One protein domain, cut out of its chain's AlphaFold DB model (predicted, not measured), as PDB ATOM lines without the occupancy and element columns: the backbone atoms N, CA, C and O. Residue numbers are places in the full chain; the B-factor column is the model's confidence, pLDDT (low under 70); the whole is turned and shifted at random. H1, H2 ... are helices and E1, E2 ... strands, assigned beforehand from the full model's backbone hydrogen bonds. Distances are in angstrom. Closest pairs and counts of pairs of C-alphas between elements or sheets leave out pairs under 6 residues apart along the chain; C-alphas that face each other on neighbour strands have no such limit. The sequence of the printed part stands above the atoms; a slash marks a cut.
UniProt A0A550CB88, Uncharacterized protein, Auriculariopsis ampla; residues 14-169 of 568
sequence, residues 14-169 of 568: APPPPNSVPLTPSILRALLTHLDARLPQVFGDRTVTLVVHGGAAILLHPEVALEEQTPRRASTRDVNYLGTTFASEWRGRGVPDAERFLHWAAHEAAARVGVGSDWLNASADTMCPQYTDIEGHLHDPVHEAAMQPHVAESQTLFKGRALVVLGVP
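What this domain is: This is residues 14 to 169 of the 568 residues of an uncharacterized protein of Auriculariopsis ampla (UniProt A0A550CB88). A small, twisted sheet of four strands forms the core, with H1 over one face and the short H8 over the other, while the longest helix, H6, crosses H1 and is not on the sheet. Two long loops, residues 67 to 78 and 128 to 140, reach to the far ends of the model; residues 66 to 71 stick out. The printed part has 156 residues, with nine named helices and four named strands in the order H1 H2 E1 H3 H4 E2 H5 H6 H7 H8 H9 E3 E4; the mixed sheet runs E2 E1 E4 E3. The class is mixed, helices and strands; the whole is compact, radius of gyration of the C-alphas 15.3 A, spans 47 by 36 by 27 A.

How they stand to each other: H1, residues 25 to 38, touches H6, residues 98 to 113, at a steep tilt of 55 degrees, opposite ways; their closest C-alphas, His 34 and Ala 109, are 5.1 A apart. H1 lies over E4, residues 163 to 167, at a height over the sheet of 8.8 A. H2, residues 40 to 43, is close to H6 but not clearly touching. E1, residues 48 to 53, is parallel to E4, with N 50 and O 164 at 2.8 A, and antiparallel to E2, residues 79 to 81, with N 53 and O 80 at 2.9 A. H3, residues 55 to 60, is on the sheet over none of its strands, and H4, residues 62 to 66, only just touches it, only at the corner, with 3 pairs of C-alphas within 8 A. H5, residues 83 to 92, and H7, residues 123 to 127, only graze the sheet. H8, residues 141 to 147, is on the opposite face from H1, slantwise to E1 at 51 degrees on the local plane. H9, residues 149 to 154, only grazes the sheet. E3, residues 156 to 159, and E4 form a hairpin, with N 157 and O 165 at 2.8 A. Every O i to N i+4 pair is within hydrogen-bond range in H1, H3, H4, H5, H6, H8 and H9; H7 has 0 of 1, but 2 of 2 O i to N i+3 pairs, and H2 is too short for an O i to N i+4 pair.

Where its parts are: H1 begins at C-alpha 25 (-28.366, 16.102, -22.773) and is 20.2 A long. H6 is 22.7 A, E1 16.4 A, H5 14.3 A and E4 13.2 A; E4 ends at C-alpha 167 (-41.832, 14.216, -18.204).

The domain as a whole: The C-alphas of Thr 70 and Glu 135, the two farthest apart, are 48.5 A apart. The printed part has no cut; the links H4 to E2 and H7 to H8 are long. Mean pLDDT of the printed part is 93.0, under 70 at residues 68 to 71.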
ATOM      1  N   ALA A  14     -28.250  -0.981 -40.352       72.69
ATOM      2  CA  ALA A  14     -29.059  -0.839 -39.153       72.69
ATOM      3  C   ALA A  14     -28.134  -0.697 -37.929       72.69
ATOM      4  O   ALA A  14     -27.247  -1.541 -37.764       72.69
ATOM      5  N   PRO A  15     -28.284   0.345 -37.088       76.00
ATOM      6  CA  PRO A  15     -27.500   0.483 -35.870       76.00
ATOM      7  C   PRO A  15     -27.652  -0.763 -34.986       76.00
ATOM      8  O   PRO A  15     -28.783  -1.218 -34.763       76.00
ATOM      9  N   PRO A  16     -26.540  -1.308 -34.464       77.19
ATOM     10  CA  PRO A  16     -26.581  -2.503 -33.639       77.19
ATOM     11  C   PRO A  16     -27.327  -2.208 -32.327       77.19
ATOM     12  O   PRO A  16     -26.999  -1.229 -31.653       77.19
ATOM     13  N   PRO A  17     -28.317  -3.026 -31.940       81.94
ATOM     14  CA  PRO A  17     -28.741  -3.118 -30.550       81.94
ATOM     15  C   PRO A  17     -27.741  -4.006 -29.779       81.94
ATOM     16  O   PRO A  17     -27.318  -5.032 -30.325       81.94
ATOM     17  N   PRO A  18     -27.347  -3.670 -28.535       89.94
ATOM     18  CA  PRO A  18     -27.853  -2.595 -27.670       89.94
ATOM     19  C   PRO A  18     -27.072  -1.265 -27.744       89.94
ATOM     20  O   PRO A  18     -25.913  -1.213 -28.164       89.94
ATOM     21  N   ASN A  19     -27.678  -0.180 -27.252       91.94
ATOM     22  CA  ASN A  19     -27.084   1.149 -27.198       91.94
ATOM     23  C   ASN A  19     -25.993   1.191 -26.128       91.94
ATOM     24  O   ASN A  19     -26.246   1.317 -24.929       91.94
ATOM     25  N   SER A  20     -24.749   1.138 -26.588       93.00
ATOM     26  CA  SER A  20     -23.559   1.293 -25.753       93.00
ATOM     27  C   SER A  20     -23.145   2.756 -25.558       93.00
ATOM     28  O   SER A  20     -22.274   3.041 -24.734       93.00
ATOM     29  N   VAL A  21     -23.765   3.700 -26.281       94.50
ATOM     30  CA  VAL A  21     -23.403   5.120 -26.239       94.50
ATOM     31  C   VAL A  21     -24.139   5.826 -25.095       94.50
ATOM     32  O   VAL A  21     -25.372   5.846 -25.076       94.50
ATOM     33  N   PRO A  22     -23.425   6.464 -24.147       95.69
ATOM     34  CA  PRO A  22     -24.062   7.238 -23.091       95.69
ATOM     35  C   PRO A  22     -24.777   8.464 -23.676       95.69
ATOM     36  O   PRO A  22     -24.157   9.350 -24.262       95.69
ATOM     37  N   LEU A  23     -26.087   8.546 -23.466       96.56
ATOM     38  CA  LEU A  23     -26.933   9.639 -23.926       96.56
ATOM     39  C   LEU A  23     -26.794  10.837 -22.982       96.56
ATOM     40  O   LEU A  23     -27.369  10.872 -21.892       96.56
ATOM     41  N   THR A  24     -26.002  11.820 -23.397       95.88
ATOM     42  CA  THR A  24     -25.887  13.127 -22.736       95.88
ATOM     43  C   THR A  24     -27.066  14.037 -23.117       95.88
ATOM     44  O   THR A  24     -27.754  13.768 -24.108       95.88
ATOM     45  N   PRO A  25     -27.302  15.161 -22.410       95.38
ATOM     46  CA  PRO A  25     -28.366  16.102 -22.773       95.38
ATOM     47  C   PRO A  25     -28.299  16.601 -24.227       95.38
ATOM     48  O   PRO A  25     -29.336  16.792 -24.860       95.38
ATOM     49  N   SER A  26     -27.097  16.794 -24.782       96.31
ATOM     50  CA  SER A  26     -26.924  17.221 -26.176       96.31
ATOM     51  C   SER A  26     -27.295  16.118 -27.171       96.31
ATOM     52  O   SER A  26     -27.994  16.397 -28.143       96.31
ATOM     53  N   ILE A  27     -26.887  14.871 -26.906       97.31
ATOM     54  CA  ILE A  27     -27.240  13.706 -27.733       97.31
ATOM     55  C   ILE A  27     -28.756  13.479 -27.700       97.31
ATOM     56  O   ILE A  27     -29.370  13.309 -28.749       97.31
ATOM     57  N   LEU A  28     -29.379  13.564 -26.519       97.94
ATOM     58  CA  LEU A  28     -30.832  13.448 -26.367       97.94
ATOM     59  C   LEU A  28     -31.578  14.499 -27.202       97.94
ATOM     60  O   LEU A  28     -32.497  14.155 -27.939       97.94
ATOM     61  N   ARG A  29     -31.170  15.774 -27.154       98.00
ATOM     62  CA  ARG A  29     -31.800  16.828 -27.975       98.00
ATOM     63  C   ARG A  29     -31.618  16.585 -29.473       98.00
ATOM     64  O   ARG A  29     -32.556  16.833 -30.231       98.00
ATOM     65  N   ALA A  30     -30.457  16.087 -29.902       98.06
ATOM     66  CA  ALA A  30     -30.228  15.721 -31.298       98.06
ATOM     67  C   ALA A  30     -31.164  14.583 -31.739       98.06
ATOM     68  O   ALA A  30     -31.834  14.710 -32.764       98.06
ATOM     69  N   LEU A  31     -31.285  13.522 -30.934       98.19
ATOM     70  CA  LEU A  31     -32.200  12.404 -31.191       98.19
ATOM     71  C   LEU A  31     -33.653  12.865 -31.297       98.19
ATOM     72  O   LEU A  31     -34.318  12.551 -32.281       98.19
ATOM     73  N   LEU A  32     -34.127  13.666 -30.338       98.44
ATOM     74  CA  LEU A  32     -35.497  14.187 -30.339       98.44
ATOM     75  C   LEU A  32     -35.770  15.117 -31.529       98.44
ATOM     76  O   LEU A  32     -36.851  15.065 -32.105       98.44
ATOM     77  N   THR A  33     -34.783  15.910 -31.954       98.44
ATOM     78  CA  THR A  33     -34.896  16.761 -33.152       98.44
ATOM     79  C   THR A  33     -35.008  15.922 -34.426       98.44
ATOM     80  O   THR A  33     -35.827  16.211 -35.299       98.44
ATOM     81  N   HIS A  34     -34.211  14.857 -34.546       98.06
ATOM     82  CA  HIS A  34     -34.306  13.947 -35.686       98.06
ATOM     83  C   HIS A  34     -35.604  13.138 -35.676       98.06
ATOM     84  O   HIS A  34     -36.190  12.943 -36.739       98.06
ATOM     85  N   LEU A  35     -36.075  12.720 -34.500       98.19
ATOM     86  CA  LEU A  35     -37.366  12.059 -34.343       98.19
ATOM     87  C   LEU A  35     -38.509  12.992 -34.774       98.19
ATOM     88  O   LEU A  35     -39.296  12.614 -35.638       98.19
ATOM     89  N   ASP A  36     -38.545  14.234 -34.279       98.50
ATOM     90  CA  ASP A  36     -39.526  15.269 -34.656       98.50
ATOM     91  C   ASP A  36     -39.633  15.465 -36.177       98.50
ATOM     92  O   ASP A  36     -40.729  15.537 -36.735       98.50
ATOM     93  N   ALA A  37     -38.497  15.476 -36.879       98.00
ATOM     94  CA  ALA A  37     -38.466  15.622 -38.332       98.00
ATOM     95  C   ALA A  37     -39.049  14.410 -39.090       98.00
ATOM     96  O   ALA A  37     -39.480  14.556 -40.239       98.00
ATOM     97  N   ARG A  38     -39.058  13.219 -38.477       97.44
ATOM     98  CA  ARG A  38     -39.526  11.964 -39.089       97.44
ATOM     99  C   ARG A  38     -40.998  11.684 -38.835       97.44
ATOM    100  O   ARG A  38     -41.652  11.132 -39.716       97.44
ATOM    101  N   LEU A  39     -41.531  12.094 -37.686       97.56
ATOM    102  CA  LEU A  39     -42.904  11.775 -37.287       97.56
ATOM    103  C   LEU A  39     -43.983  12.201 -38.302       97.56
ATOM    104  O   LEU A  39     -44.893  11.405 -38.524       97.56
ATOM    105  N   PRO A  40     -43.884  13.339 -39.020       97.81
ATOM    106  CA  PRO A  40     -44.887  13.691 -40.028       97.81
ATOM    107  C   PRO A  40     -45.019  12.702 -41.188       97.81
ATOM    108  O   PRO A  40     -46.064  12.638 -41.825       97.81
ATOM    109  N   GLN A  41     -43.980  11.905 -41.463       95.56
ATOM    110  CA  GLN A  41     -44.008  10.900 -42.532       95.56
ATOM    111  C   GLN A  41     -44.907   9.708 -42.180       95.56
ATOM    112  O   GLN A  41     -45.386   9.024 -43.078       95.56
ATOM    113  N   VAL A  42     -45.128   9.466 -40.886       93.56
ATOM    114  CA  VAL A  42     -45.881   8.312 -40.374       93.56
ATOM    115  C   VAL A  42     -47.183   8.712 -39.677       93.56
ATOM    116  O   VAL A  42     -48.178   8.002 -39.793       93.56
ATOM    117  N   PHE A  43     -47.215   9.866 -39.008       96.56
ATOM    118  CA  PHE A  43     -48.369  10.355 -38.245       96.56
ATOM    119  C   PHE A  43     -49.084  11.549 -38.909       96.56
ATOM    120  O   PHE A  43     -50.103  12.020 -38.394       96.56
ATOM    121  N   GLY A  44     -48.599  12.018 -40.065       95.69
ATOM    122  CA  GLY A  44     -49.149  13.172 -40.783       95.69
ATOM    123  C   GLY A  44     -48.954  14.485 -40.020       95.69
ATOM    124  O   GLY A  44     -47.965  14.668 -39.317       95.69
ATOM    125  N   ASP A  45     -49.922  15.397 -40.112       96.38
ATOM    126  CA  ASP A  45     -49.864  16.707 -39.437       96.38
ATOM    127  C   ASP A  45     -50.210  16.652 -37.938       96.38
ATOM    128  O   ASP A  45     -50.345  17.680 -37.274       96.38
ATOM    129  N   ARG A  46     -50.397  15.451 -37.384       97.12
ATOM    130  CA  ARG A  46     -50.759  15.262 -35.980       97.12
ATOM    131  C   ARG A  46     -49.514  15.348 -35.104       97.12
ATOM    132  O   ARG A  46     -48.515  14.681 -35.360       97.12
ATOM    133  N   THR A  47     -49.608  16.108 -34.020       98.00
ATOM    134  CA  THR A  47     -48.572  16.126 -32.986       98.00
ATOM    135  C   THR A  47     -48.589  14.819 -32.196       98.00
ATOM    136  O   THR A  47     -49.633  14.380 -31.708       98.00
ATOM    137  N   VAL A  48     -47.416  14.208 -32.073       98.25
ATOM    138  CA  VAL A  48     -47.126  13.057 -31.227       98.25
ATOM    139  C   VAL A  48     -46.689  13.558 -29.858       98.25
ATOM    140  O   VAL A  48     -45.730  14.322 -29.757       98.25
ATOM    141  N   THR A  49     -47.366  13.104 -28.810       98.31
ATOM    142  CA  THR A  49     -46.955  13.342 -27.425       98.31
ATOM    143  C   THR A  49     -46.350  12.061 -26.870       98.31
ATOM    144  O   THR A  49     -46.977  11.009 -26.935       98.31
ATOM    145  N   LEU A  50     -45.130  12.139 -26.340       98.12
ATOM    146  CA  LEU A  50     -44.484  11.041 -25.624       98.12
ATOM    147  C   LEU A  50     -44.368  11.409 -24.149       98.12
ATOM    148  O   LEU A  50     -43.735  12.412 -23.815       98.12
ATOM    149  N   VAL A  51     -44.936  10.582 -23.276       97.94
ATOM    150  CA  VAL A  51     -44.714  10.679 -21.830       97.94
ATOM    151  C   VAL A  51     -43.506   9.822 -21.473       97.94
ATOM    152  O   VAL A  51     -43.487   8.625 -21.752       97.94
ATOM    153  N   VAL A  52     -42.479  10.444 -20.896       97.69
ATOM    154  CA  VAL A  52     -41.192   9.816 -20.586       97.69
ATOM    155  C   VAL A  52     -40.862   9.883 -19.102       97.69
ATOM    156  O   VAL A  52     -41.206  10.831 -18.393       97.69
ATOM    157  N   HIS A  53     -40.119   8.887 -18.633       96.06
ATOM    158  CA  HIS A  53     -39.645   8.799 -17.258       96.06
ATOM    159  C   HIS A  53     -38.177   8.347 -17.197       96.06
ATOM    160  O   HIS A  53     -37.469   8.214 -18.199       96.06
ATOM    161  N   GLY A  54     -37.674   8.149 -15.978       94.31
ATOM    162  CA  GLY A  54     -36.316   7.672 -15.756       94.31
ATOM    163  C   GLY A  54     -35.254   8.742 -16.019       94.31
ATOM    164  O   GLY A  54     -35.393   9.896 -15.622       94.31
ATOM    165  N   GLY A  55     -34.135   8.333 -16.617       94.50
ATOM    166  CA  GLY A  55     -32.944   9.175 -16.705       94.50
ATOM    167  C   GLY A  55     -33.019  10.329 -17.682       94.50
ATOM    168  O   GLY A  55     -32.549  11.422 -17.378       94.50
ATOM    169  N   ALA A  56     -33.620  10.091 -18.845       96.38
ATOM    170  CA  ALA A  56     -33.779  11.117 -19.864       96.38
ATOM    171  C   ALA A  56     -34.614  12.296 -19.351       96.38
ATOM    172  O   ALA A  56     -34.258  13.443 -19.607       96.38
ATOM    173  N   ALA A  57     -35.660  12.016 -18.562       96.19
ATOM    174  CA  ALA A  57     -36.488  13.049 -17.948       96.19
ATOM    175  C   ALA A  57     -35.662  13.982 -17.049       96.19
ATOM    176  O   ALA A  57     -35.718  15.197 -17.204       96.19
ATOM    177  N   ILE A  58     -34.810  13.416 -16.191       94.75
ATOM    178  CA  ILE A  58     -33.927  14.181 -15.293       94.75
ATOM    179  C   ILE A  58     -32.917  15.020 -16.078       94.75
ATOM    180  O   ILE A  58     -32.692  16.183 -15.758       94.75
ATOM    181  N   LEU A  59     -32.314  14.441 -17.118       94.81
ATOM    182  CA  LEU A  59     -31.284  15.105 -17.922       94.81
ATOM    183  C   LEU A  59     -31.821  16.249 -18.784       94.81
ATOM    184  O   LEU A  59     -31.073  17.173 -19.108       94.81
ATOM    185  N   LEU A  60     -33.084  16.168 -19.203       96.06
ATOM    186  CA  LEU A  60     -33.713  17.162 -20.071       96.06
ATOM    187  C   LEU A  60     -34.485  18.233 -19.298       96.06
ATOM    188  O   LEU A  60     -34.681  19.323 -19.843       96.06
ATOM    189  N   HIS A  61     -34.897  17.954 -18.059       94.94
ATOM    190  CA  HIS A  61     -35.668  18.893 -17.252       94.94
ATOM    191  C   HIS A  61     -34.818  20.133 -16.921       94.94
ATOM    192  O   HIS A  61     -33.767  19.995 -16.295       94.94
ATOM    193  N   PRO A  62     -35.248  21.355 -17.288       90.38
ATOM    194  CA  PRO A  62     -34.403  22.550 -17.226       90.38
ATOM    195  C   PRO A  62     -33.924  22.865 -15.808       90.38
ATOM    196  O   PRO A  62     -32.759  23.187 -15.617       90.38
ATOM    197  N   GLU A  63     -34.799  22.737 -14.812       89.38
ATOM    198  CA  GLU A  63     -34.463  23.097 -13.430       89.38
ATOM    199  C   GLU A  63     -33.662  22.006 -12.709       89.38
ATOM    200  O   GLU A  63     -32.592  22.293 -12.178       89.38
ATOM    201  N   VAL A  64     -34.103  20.745 -12.780       86.69
ATOM    202  CA  VAL A  64     -33.373  19.598 -12.209       86.69
ATOM    203  C   VAL A  64     -31.980  19.454 -12.829       86.69
ATOM    204  O   VAL A  64     -31.008  19.201 -12.122       86.69
ATOM    205  N   ALA A  65     -31.844  19.661 -14.143       82.38
ATOM    206  CA  ALA A  65     -30.551  19.561 -14.805       82.38
ATOM    207  C   ALA A  65     -29.581  20.668 -14.371       82.38
ATOM    208  O   ALA A  65     -28.375  20.449 -14.469       82.38
ATOM    209  N   LEU A  66     -30.061  21.839 -13.935       79.12
ATOM    210  CA  LEU A  66     -29.219  22.955 -13.486       79.12
ATOM    211  C   LEU A  66     -28.743  22.812 -12.039       79.12
ATOM    212  O   LEU A  66     -27.798  23.501 -11.659       79.12
ATOM    213  N   GLU A  67     -29.368  21.951 -11.237       70.62
ATOM    214  CA  GLU A  67     -28.994  21.788  -9.837       70.62
ATOM    215  C   GLU A  67     -27.555  21.240  -9.737       70.62
ATOM    216  O   GLU A  67     -27.255  20.124 -10.160       70.62
ATOM    217  N   GLU A  68     -26.633  22.063  -9.221       54.81
ATOM    218  CA  GLU A  68     -25.169  21.863  -9.237       54.81
ATOM    219  C   GLU A  68     -24.667  20.699  -8.354       54.81
ATOM    220  O   GLU A  68     -23.486  20.619  -8.013       54.81
ATOM    221  N   GLN A  69     -25.538  19.782  -7.939       53.88
ATOM    222  CA  GLN A  69     -25.179  18.773  -6.955       53.88
ATOM    223  C   GLN A  69     -24.386  17.621  -7.559       53.88
ATOM    224  O   GLN A  69     -24.784  16.969  -8.521       53.88
ATOM    225  N   THR A  70     -23.245  17.357  -6.931       53.72
ATOM    226  CA  THR A  70     -22.367  16.227  -7.209       53.72
ATOM    227  C   THR A  70     -22.739  14.994  -6.375       53.72
ATOM    228  O   THR A  70     -22.938  15.137  -5.165       53.72
ATOM    229  N   PRO A  71     -22.710  13.780  -6.963       64.44
ATOM    230  CA  PRO A  71     -22.529  13.505  -8.391       64.44
ATOM    231  C   PRO A  71     -23.784  13.825  -9.218       64.44
ATOM    232  O   PRO A  71     -24.862  13.281  -8.986       64.44
ATOM    233  N   ARG A  72     -23.608  14.687 -10.224       75.12
ATOM    234  CA  ARG A  72     -24.640  15.039 -11.199       75.12
ATOM    235  C   ARG A  72     -24.790  13.883 -12.176       75.12
ATOM    236  O   ARG A  72     -23.792  13.393 -12.712       75.12
ATOM    237  N   ARG A  73     -26.026  13.473 -12.463       87.06
ATOM    238  CA  ARG A  73     -26.273  12.560 -13.578       87.06
ATOM    239  C   ARG A  73     -25.848  13.257 -14.872       87.06
ATOM    240  O   ARG A  73     -26.416  14.279 -15.241       87.06
ATOM    241  N   ALA A  74     -24.831  12.723 -15.540       90.94
ATOM    242  CA  ALA A  74     -24.297  13.295 -16.780       90.94
ATOM    243  C   ALA A  74     -24.869  12.628 -18.043       90.94
ATOM    244  O   ALA A  74     -24.856  13.221 -19.122       90.94
ATOM    245  N   SER A  75     -25.361  11.393 -17.912       94.06
ATOM    246  CA  SER A  75     -25.868  10.599 -19.028       94.06
ATOM    247  C   SER A  75     -26.900   9.548 -18.600       94.06
ATOM    248  O   SER A  75     -27.124   9.280 -17.414       94.06
ATOM    249  N   THR A  76     -27.584   8.979 -19.589       94.81
ATOM    250  CA  THR A  76     -28.482   7.822 -19.470       94.81
ATOM    251  C   THR A  76     -28.197   6.843 -20.610       94.81
ATOM    252  O   THR A  76     -27.498   7.206 -21.550       94.81
ATOM    253  N   ARG A  77     -28.686   5.601 -20.543       94.56
ATOM    254  CA  ARG A  77     -28.549   4.648 -21.661       94.56
ATOM    255  C   ARG A  77     -29.701   4.742 -22.655       94.56
ATOM    256  O   ARG A  77     -29.492   4.532 -23.841       94.56
ATOM    257  N   ASP A  78     -30.880   5.101 -22.173       96.06
ATOM    258  CA  ASP A  78     -32.120   5.088 -22.937       96.06
ATOM    259  C   ASP A  78     -33.083   6.211 -22.503       96.06
ATOM    260  O   ASP A  78     -32.879   6.921 -21.505       96.06
ATOM    261  N   VAL A  79     -34.139   6.365 -23.298       97.12
ATOM    262  CA  VAL A  79     -35.337   7.164 -23.061       97.12
ATOM    263  C   VAL A  79     -36.482   6.189 -22.826       97.12
ATOM    264  O   VAL A  79     -36.919   5.514 -23.753       97.12
ATOM    265  N   ASN A  80     -36.958   6.123 -21.585       96.19
ATOM    266  CA  ASN A  80     -38.071   5.259 -21.212       96.19
ATOM    267  C   ASN A  80     -39.388   6.010 -21.408       96.19
ATOM    268  O   ASN A  80     -39.556   7.082 -20.818       96.19
ATOM    269  N   TYR A  81     -40.285   5.478 -22.236       97.38
ATOM    270  CA  TYR A  81     -41.590   6.075 -22.533       97.38
ATOM    271  C   TYR A  81     -42.742   5.115 -22.213       97.38
ATOM    272  O   TYR A  81     -42.545   3.901 -22.181       97.38
ATOM    273  N   LEU A  82     -43.937   5.664 -21.980       96.62
ATOM    274  CA  LEU A  82     -45.150   4.886 -21.696       96.62
ATOM    275  C   LEU A  82     -45.739   4.318 -23.000       96.62
ATOM    276  O   LEU A  82     -46.521   4.984 -23.685       96.62
ATOM    277  N   GLY A  83     -45.296   3.116 -23.381       95.50
ATOM    278  CA  GLY A  83     -45.622   2.481 -24.665       95.50
ATOM    279  C   GLY A  83     -47.079   2.054 -24.801       95.50
ATOM    280  O   GLY A  83     -47.734   2.394 -25.787       95.50
ATOM    281  N   THR A  84     -47.631   1.401 -23.779       93.25
ATOM    282  CA  THR A  84     -48.999   0.865 -23.792       93.25
ATOM    283  C   THR A  84     -50.022   1.972 -24.007       93.25
ATOM    284  O   THR A  84     -50.925   1.850 -24.842       93.25
ATOM    285  N   THR A  85     -49.866   3.086 -23.292       92.75
ATOM    286  CA  THR A  85     -50.798   4.213 -23.375       92.75
ATOM    287  C   THR A  85     -50.663   4.952 -24.699       92.75
ATOM    288  O   THR A  85     -51.676   5.263 -25.329       92.75
ATOM    289  N   PHE A  86     -49.432   5.117 -25.197       96.25
ATOM    290  CA  PHE A  86     -49.185   5.615 -26.550       96.25
ATOM    291  C   PHE A  86     -49.878   4.739 -27.612       96.25
ATOM    292  O   PHE A  86     -50.585   5.251 -28.485       96.25
ATOM    293  N   ALA A  87     -49.736   3.416 -27.526       95.62
ATOM    294  CA  ALA A  87     -50.360   2.476 -28.453       95.62
ATOM    295  C   ALA A  87     -51.891   2.558 -28.411       95.62
ATOM    296  O   ALA A  87     -52.544   2.612 -29.458       95.62
ATOM    297  N   SER A  88     -52.463   2.586 -27.205       93.62
ATOM    298  CA  SER A  88     -53.906   2.684 -26.973       93.62
ATOM    299  C   SER A  88     -54.484   3.978 -27.557       93.62
ATOM    300  O   SER A  88     -55.440   3.938 -28.339       93.62
ATOM    301  N   GLU A  89     -53.846   5.118 -27.275       94.75
ATOM    302  CA  GLU A  89     -54.248   6.431 -27.783       94.75
ATOM    303  C   GLU A  89     -54.289   6.448 -29.317       94.75
ATOM    304  O   GLU A  89     -55.282   6.852 -29.932       94.75
ATOM    305  N   TRP A  90     -53.218   5.988 -29.963       96.69
ATOM    306  CA  TRP A  90     -53.124   6.029 -31.420       96.69
ATOM    307  C   TRP A  90     -53.996   4.994 -32.119       96.69
ATOM    308  O   TRP A  90     -54.523   5.278 -33.202       96.69
ATOM    309  N   ARG A  91     -54.242   3.845 -31.483       95.56
ATOM    310  CA  ARG A  91     -55.247   2.886 -31.943       95.56
ATOM    311  C   ARG A  91     -56.631   3.530 -31.974       95.56
ATOM    312  O   ARG A  91     -57.306   3.437 -32.999       95.56
ATOM    313  N   GLY A  92     -57.006   4.271 -30.927       94.00
ATOM    314  CA  GLY A  92     -58.243   5.065 -30.893       94.00
ATOM    315  C   GLY A  92     -58.318   6.138 -31.992       94.00
ATOM    316  O   GLY A  92     -59.397   6.487 -32.460       94.00
ATOM    317  N   ARG A  93     -57.162   6.610 -32.478       95.69
ATOM    318  CA  ARG A  93     -57.032   7.572 -33.590       95.69
ATOM    319  C   ARG A  93     -56.935   6.922 -34.980       95.69
ATOM    320  O   ARG A  93     -56.660   7.632 -35.958       95.69
ATOM    321  N   GLY A  94     -57.139   5.606 -35.079       96.06
ATOM    322  CA  GLY A  94     -57.128   4.847 -36.332       96.06
ATOM    323  C   GLY A  94     -55.739   4.429 -36.829       96.06
ATOM    324  O   GLY A  94     -55.593   4.136 -38.015       96.06
ATOM    325  N   VAL A  95     -54.723   4.409 -35.957       96.31
ATOM    326  CA  VAL A  95     -53.350   3.984 -36.278       96.31
ATOM    327  C   VAL A  95     -52.985   2.765 -35.415       96.31
ATOM    328  O   VAL A  95     -52.421   2.927 -34.334       96.31
ATOM    329  N   PRO A  96     -53.325   1.535 -35.843       94.38
ATOM    330  CA  PRO A  96     -53.175   0.340 -35.007       94.38
ATOM    331  C   PRO A  96     -51.714  -0.062 -34.743       94.38
ATOM    332  O   PRO A  96     -51.432  -0.594 -33.675       94.38
ATOM    333  N   ASP A  97     -50.800   0.243 -35.671       95.38
ATOM    334  CA  ASP A  97     -49.369  -0.104 -35.602       95.38
ATOM    335  C   ASP A  97     -48.490   1.093 -35.184       95.38
ATOM    336  O   ASP A  97     -47.340   1.230 -35.613       95.38
ATOM    337  N   ALA A  98     -49.035   2.014 -34.386       96.38
ATOM    338  CA  ALA A  98     -48.365   3.266 -34.035       96.38
ATOM    339  C   ALA A  98     -46.994   3.067 -33.374       96.38
ATOM    340  O   ALA A  98     -46.047   3.760 -33.737       96.38
ATOM    341  N   GLU A  99     -46.858   2.104 -32.457       95.81
ATOM    342  CA  GLU A  99     -45.576   1.794 -31.804       95.81
ATOM    343  C   GLU A  99     -44.515   1.388 -32.820       95.81
ATOM    344  O   GLU A  99     -43.398   1.902 -32.811       95.81
ATOM    345  N   ARG A 100     -44.877   0.521 -33.770       95.69
ATOM    346  CA  ARG A 100     -43.967   0.099 -34.835       95.69
ATOM    347  C   ARG A 100     -43.502   1.289 -35.675       95.69
ATOM    348  O   ARG A 100     -42.318   1.375 -36.002       95.69
ATOM    349  N   PHE A 101     -44.402   2.214 -36.017       96.25
ATOM    350  CA  PHE A 101     -44.041   3.426 -36.758       96.25
ATOM    351  C   PHE A 101     -43.158   4.379 -35.947       96.25
ATOM    352  O   PHE A 101     -42.209   4.946 -36.496       96.25
ATOM    353  N   LEU A 102     -43.425   4.523 -34.647       97.38
ATOM    354  CA  LEU A 102     -42.584   5.292 -33.734       97.38
ATOM    355  C   LEU A 102     -41.172   4.697 -33.657       97.38
ATOM    356  O   LEU A 102     -40.195   5.424 -33.824       97.38
ATOM    357  N   HIS A 103     -41.055   3.380 -33.479       95.94
ATOM    358  CA  HIS A 103     -39.768   2.688 -33.421       95.94
ATOM    359  C   HIS A 103     -38.998   2.760 -34.742       95.94
ATOM    360  O   HIS A 103     -37.785   2.958 -34.725       95.94
ATOM    361  N   TRP A 104     -39.676   2.686 -35.889       95.31
ATOM    362  CA  TRP A 104     -39.039   2.932 -37.186       95.31
ATOM    363  C   TRP A 104     -38.449   4.351 -37.272       95.31
ATOM    364  O   TRP A 104     -37.284   4.520 -37.637       95.31
ATOM    365  N   ALA A 105     -39.213   5.374 -36.873       96.75
ATOM    366  CA  ALA A 105     -38.734   6.756 -36.862       96.75
ATOM    367  C   ALA A 105     -37.579   6.963 -35.861       96.75
ATOM    368  O   ALA A 105     -36.621   7.684 -36.153       96.75
ATOM    369  N   ALA A 106     -37.637   6.301 -34.702       96.56
ATOM    370  CA  ALA A 106     -36.584   6.322 -33.692       96.56
ATOM    371  C   ALA A 106     -35.302   5.625 -34.170       96.56
ATOM    372  O   ALA A 106     -34.209   6.128 -33.912       96.56
ATOM    373  N   HIS A 107     -35.418   4.524 -34.911       95.44
ATOM    374  CA  HIS A 107     -34.290   3.828 -35.530       95.44
ATOM    375  C   HIS A 107     -33.585   4.711 -36.572       95.44
ATOM    376  O   HIS A 107     -32.359   4.826 -36.572       95.44
ATOM    377  N   GLU A 108     -34.347   5.408 -37.418       95.50
ATOM    378  CA  GLU A 108     -33.802   6.398 -38.357       95.50
ATOM    379  C   GLU A 108     -33.093   7.555 -37.632       95.50
ATOM    380  O   GLU A 108     -32.029   8.005 -38.064       95.50
ATOM    381  N   ALA A 109     -33.650   8.036 -36.516       96.50
ATOM    382  CA  ALA A 109     -32.999   9.047 -35.683       96.50
ATOM    383  C   ALA A 109     -31.694   8.519 -35.059       96.50
ATOM    384  O   ALA A 109     -30.681   9.221 -35.078       96.50
ATOM    385  N   ALA A 110     -31.689   7.270 -34.583       96.19
ATOM    386  CA  ALA A 110     -30.520   6.609 -34.008       96.19
ATOM    387  C   ALA A 110     -29.364   6.527 -35.010       96.19
ATOM    388  O   ALA A 110     -28.249   6.957 -34.714       96.19
ATOM    389  N   ALA A 111     -29.656   6.061 -36.229       95.38
ATOM    390  CA  ALA A 111     -28.681   5.937 -37.309       95.38
ATOM    391  C   ALA A 111     -28.054   7.289 -37.692       95.38
ATOM    392  O   ALA A 111     -26.873   7.357 -38.025       95.38
ATOM    393  N   ARG A 112     -28.825   8.383 -37.620       95.94
ATOM    394  CA  ARG A 112     -28.336   9.741 -37.913       95.94
ATOM    395  C   ARG A 112     -27.403  10.289 -36.840       95.94
ATOM    396  O   ARG A 112     -26.481  11.023 -37.179       95.94
ATOM    397  N   VAL A 113     -27.654   9.960 -35.574       96.81
ATOM    398  CA  VAL A 113     -26.863  10.448 -34.431       96.81
ATOM    399  C   VAL A 113     -25.696   9.509 -34.098       96.81
ATOM    400  O   VAL A 113     -24.730   9.941 -33.474       96.81
ATOM    401  N   GLY A 114     -25.748   8.253 -34.545       95.56
ATOM    402  CA  GLY A 114     -24.724   7.244 -34.272       95.56
ATOM    403  C   GLY A 114     -24.886   6.581 -32.902       95.56
ATOM    404  O   GLY A 114     -23.896   6.372 -32.206       95.56
ATOM    405  N   VAL A 115     -26.124   6.278 -32.500       96.38
ATOM    406  CA  VAL A 115     -26.442   5.538 -31.261       96.38
ATOM    407  C   VAL A 115     -27.152   4.218 -31.580       96.38
ATOM    408  O   VAL A 115     -27.625   4.027 -32.703       96.38
ATOM    409  N   GLY A 116     -27.230   3.309 -30.605       95.12
ATOM    410  CA  GLY A 116     -27.961   2.044 -30.755       95.12
ATOM    411  C   GLY A 116     -29.463   2.251 -30.973       95.12
ATOM    412  O   GLY A 116     -30.033   3.269 -30.575       95.12
ATOM    413  N   SER A 117     -30.109   1.293 -31.637       93.06
ATOM    414  CA  SER A 117     -31.522   1.370 -32.049       93.06
ATOM    415  C   SER A 117     -32.532   1.305 -30.895       93.06
ATOM    416  O   SER A 117     -33.659   1.770 -31.042       93.06
ATOM    417  N   ASP A 118     -32.124   0.787 -29.744       93.75
ATOM    418  CA  ASP A 118     -32.869   0.639 -28.486       93.75
ATOM    419  C   ASP A 118     -32.768   1.871 -27.563       93.75
ATOM    420  O   ASP A 118     -33.139   1.807 -26.393       93.75
ATOM    421  N   TRP A 119     -32.299   3.021 -28.067       96.44
ATOM    422  CA  TRP A 119     -32.242   4.259 -27.278       96.44
ATOM    423  C   TRP A 119     -33.624   4.754 -26.818       96.44
ATOM    424  O   TRP A 119     -33.691   5.477 -25.828       96.44
ATOM    425  N   LEU A 120     -34.708   4.413 -27.528       97.06
ATOM    426  CA  LEU A 120     -36.093   4.718 -27.159       97.06
ATOM    427  C   LEU A 120     -36.798   3.414 -26.774       97.06
ATOM    428  O   LEU A 120     -37.063   2.573 -27.636       97.06
ATOM    429  N   ASN A 121     -37.106   3.259 -25.490       94.19
ATOM    430  CA  ASN A 121     -37.496   1.988 -24.897       94.19
ATOM    431  C   ASN A 121     -38.867   2.073 -24.204       94.19
ATOM    432  O   ASN A 121     -39.105   2.966 -23.391       94.19
ATOM    433  N   ALA A 122     -39.752   1.123 -24.513       91.12
ATOM    434  CA  ALA A 122     -41.060   0.969 -23.875       91.12
ATOM    435  C   ALA A 122     -41.059  -0.071 -22.741       91.12
ATOM    436  O   ALA A 122     -42.028  -0.159 -22.000       91.12
ATOM    437  N   SER A 123     -40.004  -0.880 -22.576       86.00
ATOM    438  CA  SER A 123     -40.037  -2.022 -21.647       86.00
ATOM    439  C   SER A 123     -40.203  -1.614 -20.183       86.00
ATOM    440  O   SER A 123     -40.736  -2.380 -19.382       86.00
ATOM    441  N   ALA A 124     -39.807  -0.389 -19.835       79.75
ATOM    442  CA  ALA A 124     -39.987   0.152 -18.495       79.75
ATOM    443  C   ALA A 124     -41.456   0.474 -18.150       79.75
ATOM    444  O   ALA A 124     -41.764   0.638 -16.971       79.75
ATOM    445  N   ASP A 125     -42.347   0.504 -19.146       80.75
ATOM    446  CA  ASP A 125     -43.789   0.696 -18.976       80.75
ATOM    447  C   ASP A 125     -44.460  -0.476 -18.247       80.75
ATOM    448  O   ASP A 125     -45.455  -0.295 -17.558       80.75
ATOM    449  N   THR A 126     -43.864  -1.674 -18.302       80.56
ATOM    450  CA  THR A 126     -44.365  -2.870 -17.593       80.56
ATOM    451  C   THR A 126     -44.464  -2.695 -16.076       80.56
ATOM    452  O   THR A 126     -45.177  -3.445 -15.412       80.56
ATOM    453  N   MET A 127     -43.757  -1.708 -15.522       78.56
ATOM    454  CA  MET A 127     -43.764  -1.398 -14.092       78.56
ATOM    455  C   MET A 127     -44.763  -0.296 -13.726       78.56
ATOM    456  O   MET A 127     -44.948  -0.029 -12.538       78.56
ATOM    457  N   CYS A 128     -45.382   0.365 -14.707       85.94
ATOM    458  CA  CYS A 128     -46.364   1.409 -14.449       85.94
ATOM    459  C   CYS A 128     -47.703   0.775 -14.050       85.94
ATOM    460  O   CYS A 128     -48.138  -0.197 -14.672       85.94
ATOM    461  N   PRO A 129     -48.373   1.295 -13.006       88.25
ATOM    462  CA  PRO A 129     -49.683   0.797 -12.634       88.25
ATOM    463  C   PRO A 129     -50.662   1.065 -13.775       88.25
ATOM    464  O   PRO A 129     -50.721   2.171 -14.299       88.25
ATOM    465  N   GLN A 130     -51.444   0.055 -14.128       89.62
ATOM    466  CA  GLN A 130     -52.542   0.169 -15.077       89.62
ATOM    467  C   GLN A 130     -53.753  -0.536 -14.484       89.62
ATOM    468  O   GLN A 130     -53.616  -1.548 -13.793       89.62
ATOM    469  N   TYR A 131     -54.940  -0.004 -14.741       89.62
ATOM    470  CA  TYR A 131     -56.181  -0.663 -14.357       89.62
ATOM    471  C   TYR A 131     -57.217  -0.510 -15.457       89.62
ATOM    472  O   TYR A 131     -57.187   0.440 -16.232       89.62
ATOM    473  N   THR A 132     -58.142  -1.457 -15.518       91.00
ATOM    474  CA  THR A 132     -59.298  -1.369 -16.402       91.00
ATOM    475  C   THR A 132     -60.501  -0.946 -15.567       91.00
ATOM    476  O   THR A 132     -60.738  -1.532 -14.508       91.00
ATOM    477  N   ASP A 133     -61.232   0.081 -15.998       91.38
ATOM    478  CA  ASP A 133     -62.490   0.472 -15.351       91.38
ATOM    479  C   ASP A 133     -63.599  -0.582 -15.575       91.38
ATOM    480  O   ASP A 133     -63.399  -1.621 -16.215       91.38
ATOM    481  N   ILE A 134     -64.788  -0.346 -15.013       93.31
ATOM    482  CA  ILE A 134     -65.924  -1.273 -15.160       93.31
ATOM    483  C   ILE A 134     -66.479  -1.290 -16.595       93.31
ATOM    484  O   ILE A 134     -67.179  -2.231 -16.973       93.31
ATOM    485  N   GLU A 135     -66.166  -0.270 -17.391       94.56
ATOM    486  CA  GLU A 135     -66.530  -0.113 -18.794       94.56
ATOM    487  C   GLU A 135     -65.529  -0.778 -19.756       94.56
ATOM    488  O   GLU A 135     -65.813  -0.897 -20.951       94.56
ATOM    489  N   GLY A 136     -64.389  -1.263 -19.258       89.69
ATOM    490  CA  GLY A 136     -63.359  -1.905 -20.069       89.69
ATOM    491  C   GLY A 136     -62.286  -0.952 -20.611       89.69
ATOM    492  O   GLY A 136     -61.460  -1.382 -21.419       89.69
ATOM    493  N   HIS A 137     -62.266   0.318 -20.201       88.50
ATOM    494  CA  HIS A 137     -61.231   1.272 -20.591       88.50
ATOM    495  C   HIS A 137     -59.966   1.080 -19.762       88.50
ATOM    496  O   HIS A 137     -60.005   0.996 -18.536       88.50
ATOM    497  N   LEU A 138     -58.829   1.035 -20.454       88.94
ATOM    498  CA  LEU A 138     -57.514   1.006 -19.829       88.94
ATOM    499  C   LEU A 138     -57.146   2.411 -19.339       88.94
ATOM    500  O   LEU A 138     -57.042   3.340 -20.140       88.94
ATOM    501  N   HIS A 139     -56.899   2.522 -18.042       91.31
ATOM    502  CA  HIS A 139     -56.406   3.713 -17.374       91.31
ATOM    503  C   HIS A 139     -54.941   3.545 -16.990       91.31
ATOM    504  O   HIS A 139     -54.539   2.544 -16.391       91.31
ATOM    505  N   ASP A 140     -54.166   4.576 -17.305       93.88
ATOM    506  CA  ASP A 140     -52.783   4.738 -16.882       93.88
ATOM    507  C   ASP A 140     -52.697   6.047 -16.082       93.88
ATOM    508  O   ASP A 140     -52.615   7.134 -16.671       93.88
ATOM    509  N   PRO A 141     -52.728   5.982 -14.740       94.88
ATOM    510  CA  PRO A 141     -52.711   7.167 -13.891       94.88
ATOM    511  C   PRO A 141     -51.394   7.949 -13.994       94.88
ATOM    512  O   PRO A 141     -51.363   9.133 -13.648       94.88
ATOM    513  N   VAL A 142     -50.303   7.335 -14.474       95.44
ATOM    514  CA  VAL A 142     -49.033   8.030 -14.719       95.44
ATOM    515  C   VAL A 142     -49.172   8.926 -15.944       95.44
ATOM    516  O   VAL A 142     -48.840  10.115 -15.889       95.44
ATOM    517  N   HIS A 143     -49.706   8.375 -17.035       96.31
ATOM    518  CA  HIS A 143     -49.989   9.125 -18.251       96.31
ATOM    519  C   HIS A 143     -51.047  10.210 -18.021       96.31
ATOM    520  O   HIS A 143     -50.835  11.365 -18.385       96.31
ATOM    521  N   GLU A 144     -52.167   9.880 -17.378       96.06
ATOM    522  CA  GLU A 144     -53.240  10.836 -17.083       96.06
ATOM    523  C   GLU A 144     -52.738  12.026 -16.266       96.06
ATOM    524  O   GLU A 144     -53.041  13.177 -16.590       96.06
ATOM    525  N   ALA A 145     -51.918  11.763 -15.246       96.62
ATOM    526  CA  ALA A 145     -51.294  12.802 -14.444       96.62
ATOM    527  C   ALA A 145     -50.346  13.684 -15.273       96.62
ATOM    528  O   ALA A 145     -50.381  14.908 -15.144       96.62
ATOM    529  N   ALA A 146     -49.532  13.087 -16.152       97.44
ATOM    530  CA  ALA A 146     -48.633  13.821 -17.049       97.44
ATOM    531  C   ALA A 146     -49.381  14.721 -18.047       97.44
ATOM    532  O   ALA A 146     -48.891  15.791 -18.411       97.44
ATOM    533  N   MET A 147     -50.579  14.307 -18.464       97.75
ATOM    534  CA  MET A 147     -51.402  15.017 -19.442       97.75
ATOM    535  C   MET A 147     -52.238  16.158 -18.848       97.75
ATOM    536  O   MET A 147     -52.835  16.930 -19.602       97.75
ATOM    537  N   GLN A 148     -52.288  16.313 -17.520       97.31
ATOM    538  CA  GLN A 148     -52.980  17.446 -16.903       97.31
ATOM    539  C   GLN A 148     -52.357  18.770 -17.382       97.31
ATOM    540  O   GLN A 148     -51.135  18.892 -17.355       97.31
ATOM    541  N   PRO A 149     -53.139  19.799 -17.767       97.44
ATOM    542  CA  PRO A 149     -52.596  20.979 -18.451       97.44
ATOM    543  C   PRO A 149     -51.441  21.680 -17.722       97.44
ATOM    544  O   PRO A 149     -50.428  22.005 -18.335       97.44
ATOM    545  N   HIS A 150     -51.568  21.866 -16.406       96.44
ATOM    546  CA  HIS A 150     -50.538  22.511 -15.586       96.44
ATOM    547  C   HIS A 150     -49.276  21.640 -15.424       96.44
ATOM    548  O   HIS A 150     -48.158  22.154 -15.324       96.44
ATOM    549  N   VAL A 151     -49.436  20.313 -15.417       96.12
ATOM    550  CA  VAL A 151     -48.311  19.375 -15.416       96.12
ATOM    551  C   VAL A 151     -47.642  19.390 -16.780       96.12
ATOM    552  O   VAL A 151     -46.437  19.582 -16.842       96.12
ATOM    553  N   ALA A 152     -48.398  19.258 -17.868       97.25
ATOM    554  CA  ALA A 152     -47.859  19.265 -19.221       97.25
ATOM    555  C   ALA A 152     -47.058  20.547 -19.503       97.25
ATOM    556  O   ALA A 152     -45.977  20.482 -20.085       97.25
ATOM    557  N   GLU A 153     -47.533  21.706 -19.037       95.81
ATOM    558  CA  GLU A 153     -46.804  22.974 -19.139       95.81
ATOM    559  C   GLU A 153     -45.470  22.941 -18.378       95.81
ATOM    560  O   GLU A 153     -44.426  23.261 -18.946       95.81
ATOM    561  N   SER A 154     -45.487  22.507 -17.115       95.12
ATOM    562  CA  SER A 154     -44.294  22.490 -16.257       95.12
ATOM    563  C   SER A 154     -43.323  21.338 -16.548       95.12
ATOM    564  O   SER A 154     -42.138  21.446 -16.246       95.12
ATOM    565  N   GLN A 155     -43.801  20.248 -17.149       96.75
ATOM    566  CA  GLN A 155     -43.039  19.031 -17.437       96.75
ATOM    567  C   GLN A 155     -42.733  18.855 -18.930       96.75
ATOM    568  O   GLN A 155     -42.290  17.785 -19.343       96.75
ATOM    569  N   THR A 156     -42.925  19.877 -19.771       97.88
ATOM    570  CA  THR A 156     -42.478  19.814 -21.172       97.88
ATOM    571  C   THR A 156     -40.948  19.826 -21.242       97.88
ATOM    572  O   THR A 156     -40.296  20.834 -20.973       97.88
ATOM    573  N   LEU A 157     -40.361  18.705 -21.664       97.25
ATOM    574  CA  LEU A 157     -38.910  18.510 -21.779       97.25
ATOM    575  C   LEU A 157     -38.379  18.880 -23.168       97.25
ATOM    576  O   LEU A 157     -37.238  19.327 -23.329       97.25
ATOM    577  N   PHE A 158     -39.210  18.672 -24.188       98.19
ATOM    578  CA  PHE A 158     -38.920  18.998 -25.578       98.19
ATOM    579  C   PHE A 158     -40.217  19.338 -26.308       98.19
ATOM    580  O   PHE A 158     -41.240  18.678 -26.120       98.19
ATOM    581  N   LYS A 159     -40.159  20.352 -27.170       98.31
ATOM    582  CA  LYS A 159     -41.273  20.773 -28.017       98.31
ATOM    583  C   LYS A 159     -40.749  21.087 -29.414       98.31
ATOM    584  O   LYS A 159     -40.027  22.064 -29.598       98.31
ATOM    585  N   GLY A 160     -41.088  20.223 -30.361       98.00
ATOM    586  CA  GLY A 160     -40.808  20.362 -31.784       98.00
ATOM    587  C   GLY A 160     -42.067  20.710 -32.578       98.00
ATOM    588  O   GLY A 160     -43.063  21.180 -32.022       98.00
ATOM    589  N   ARG A 161     -42.019  20.491 -33.895       97.94
ATOM    590  CA  ARG A 161     -43.166  20.722 -34.788       97.94
ATOM    591  C   ARG A 161     -44.213  19.614 -34.665       97.94
ATOM    592  O   ARG A 161     -45.406  19.889 -34.682       97.94
ATOM    593  N   ALA A 162     -43.756  18.373 -34.599       98.31
ATOM    594  CA  ALA A 162     -44.571  17.166 -34.613       98.31
ATOM    595  C   ALA A 162     -44.414  16.325 -33.342       98.31
ATOM    596  O   ALA A 162     -45.143  15.355 -33.179       98.31
ATOM    597  N   LEU A 163     -43.494  16.689 -32.450       98.62
ATOM    598  CA  LEU A 163     -43.182  15.971 -31.224       98.62
ATOM    599  C   LEU A 163     -43.279  16.882 -30.001       98.62
ATOM    600  O   LEU A 163     -42.643  17.934 -29.934       98.62
ATOM    601  N   VAL A 164     -43.998  16.418 -28.990       98.50
ATOM    602  CA  VAL A 164     -43.957  16.941 -27.625       98.50
ATOM    603  C   VAL A 164     -43.479  15.819 -26.717       98.50
ATOM    604  O   VAL A 164     -44.000  14.710 -26.773       98.50
ATOM    605  N   VAL A 165     -42.481  16.094 -25.882       98.50
ATOM    606  CA  VAL A 165     -42.002  15.148 -24.869       98.50
ATOM    607  C   VAL A 165     -42.327  15.710 -23.498       98.50
ATOM    608  O   VAL A 165     -41.821  16.773 -23.130       98.50
ATOM    609  N   LEU A 166     -43.155  14.987 -22.755       98.25
ATOM    610  CA  LEU A 166     -43.565  15.319 -21.398       98.25
ATOM    611  C   LEU A 166     -42.849  14.404 -20.411       98.25
ATOM    612  O   LEU A 166     -42.842  13.190 -20.580       98.25
ATOM    613  N   GLY A 167     -42.253  14.974 -19.372       97.75
ATOM    614  CA  GLY A 167     -41.832  14.216 -18.204       97.75
ATOM    615  C   GLY A 167     -43.044  13.804 -17.372       97.75
ATOM    616  O   GLY A 167     -44.037  14.527 -17.300       97.75
ATOM    617  N   VAL A 168     -42.961  12.652 -16.711       97.25
ATOM    618  CA  VAL A 168     -43.928  12.317 -15.656       97.25
ATOM    619  C   VAL A 168     -43.826  13.324 -14.496       97.25
ATOM    620  O   VAL A 168     -42.724  13.809 -14.213       97.25
ATOM    621  N   PRO A 169     -44.931  13.624 -13.786       96.94
ATOM    622  CA  PRO A 169     -44.882  14.468 -12.598       96.94
ATOM    623  C   PRO A 169     -43.858  13.968 -11.578       96.94
ATOM    624  O   PRO A 169     -43.626  12.765 -11.438       96.94
TER     625      PRO A 169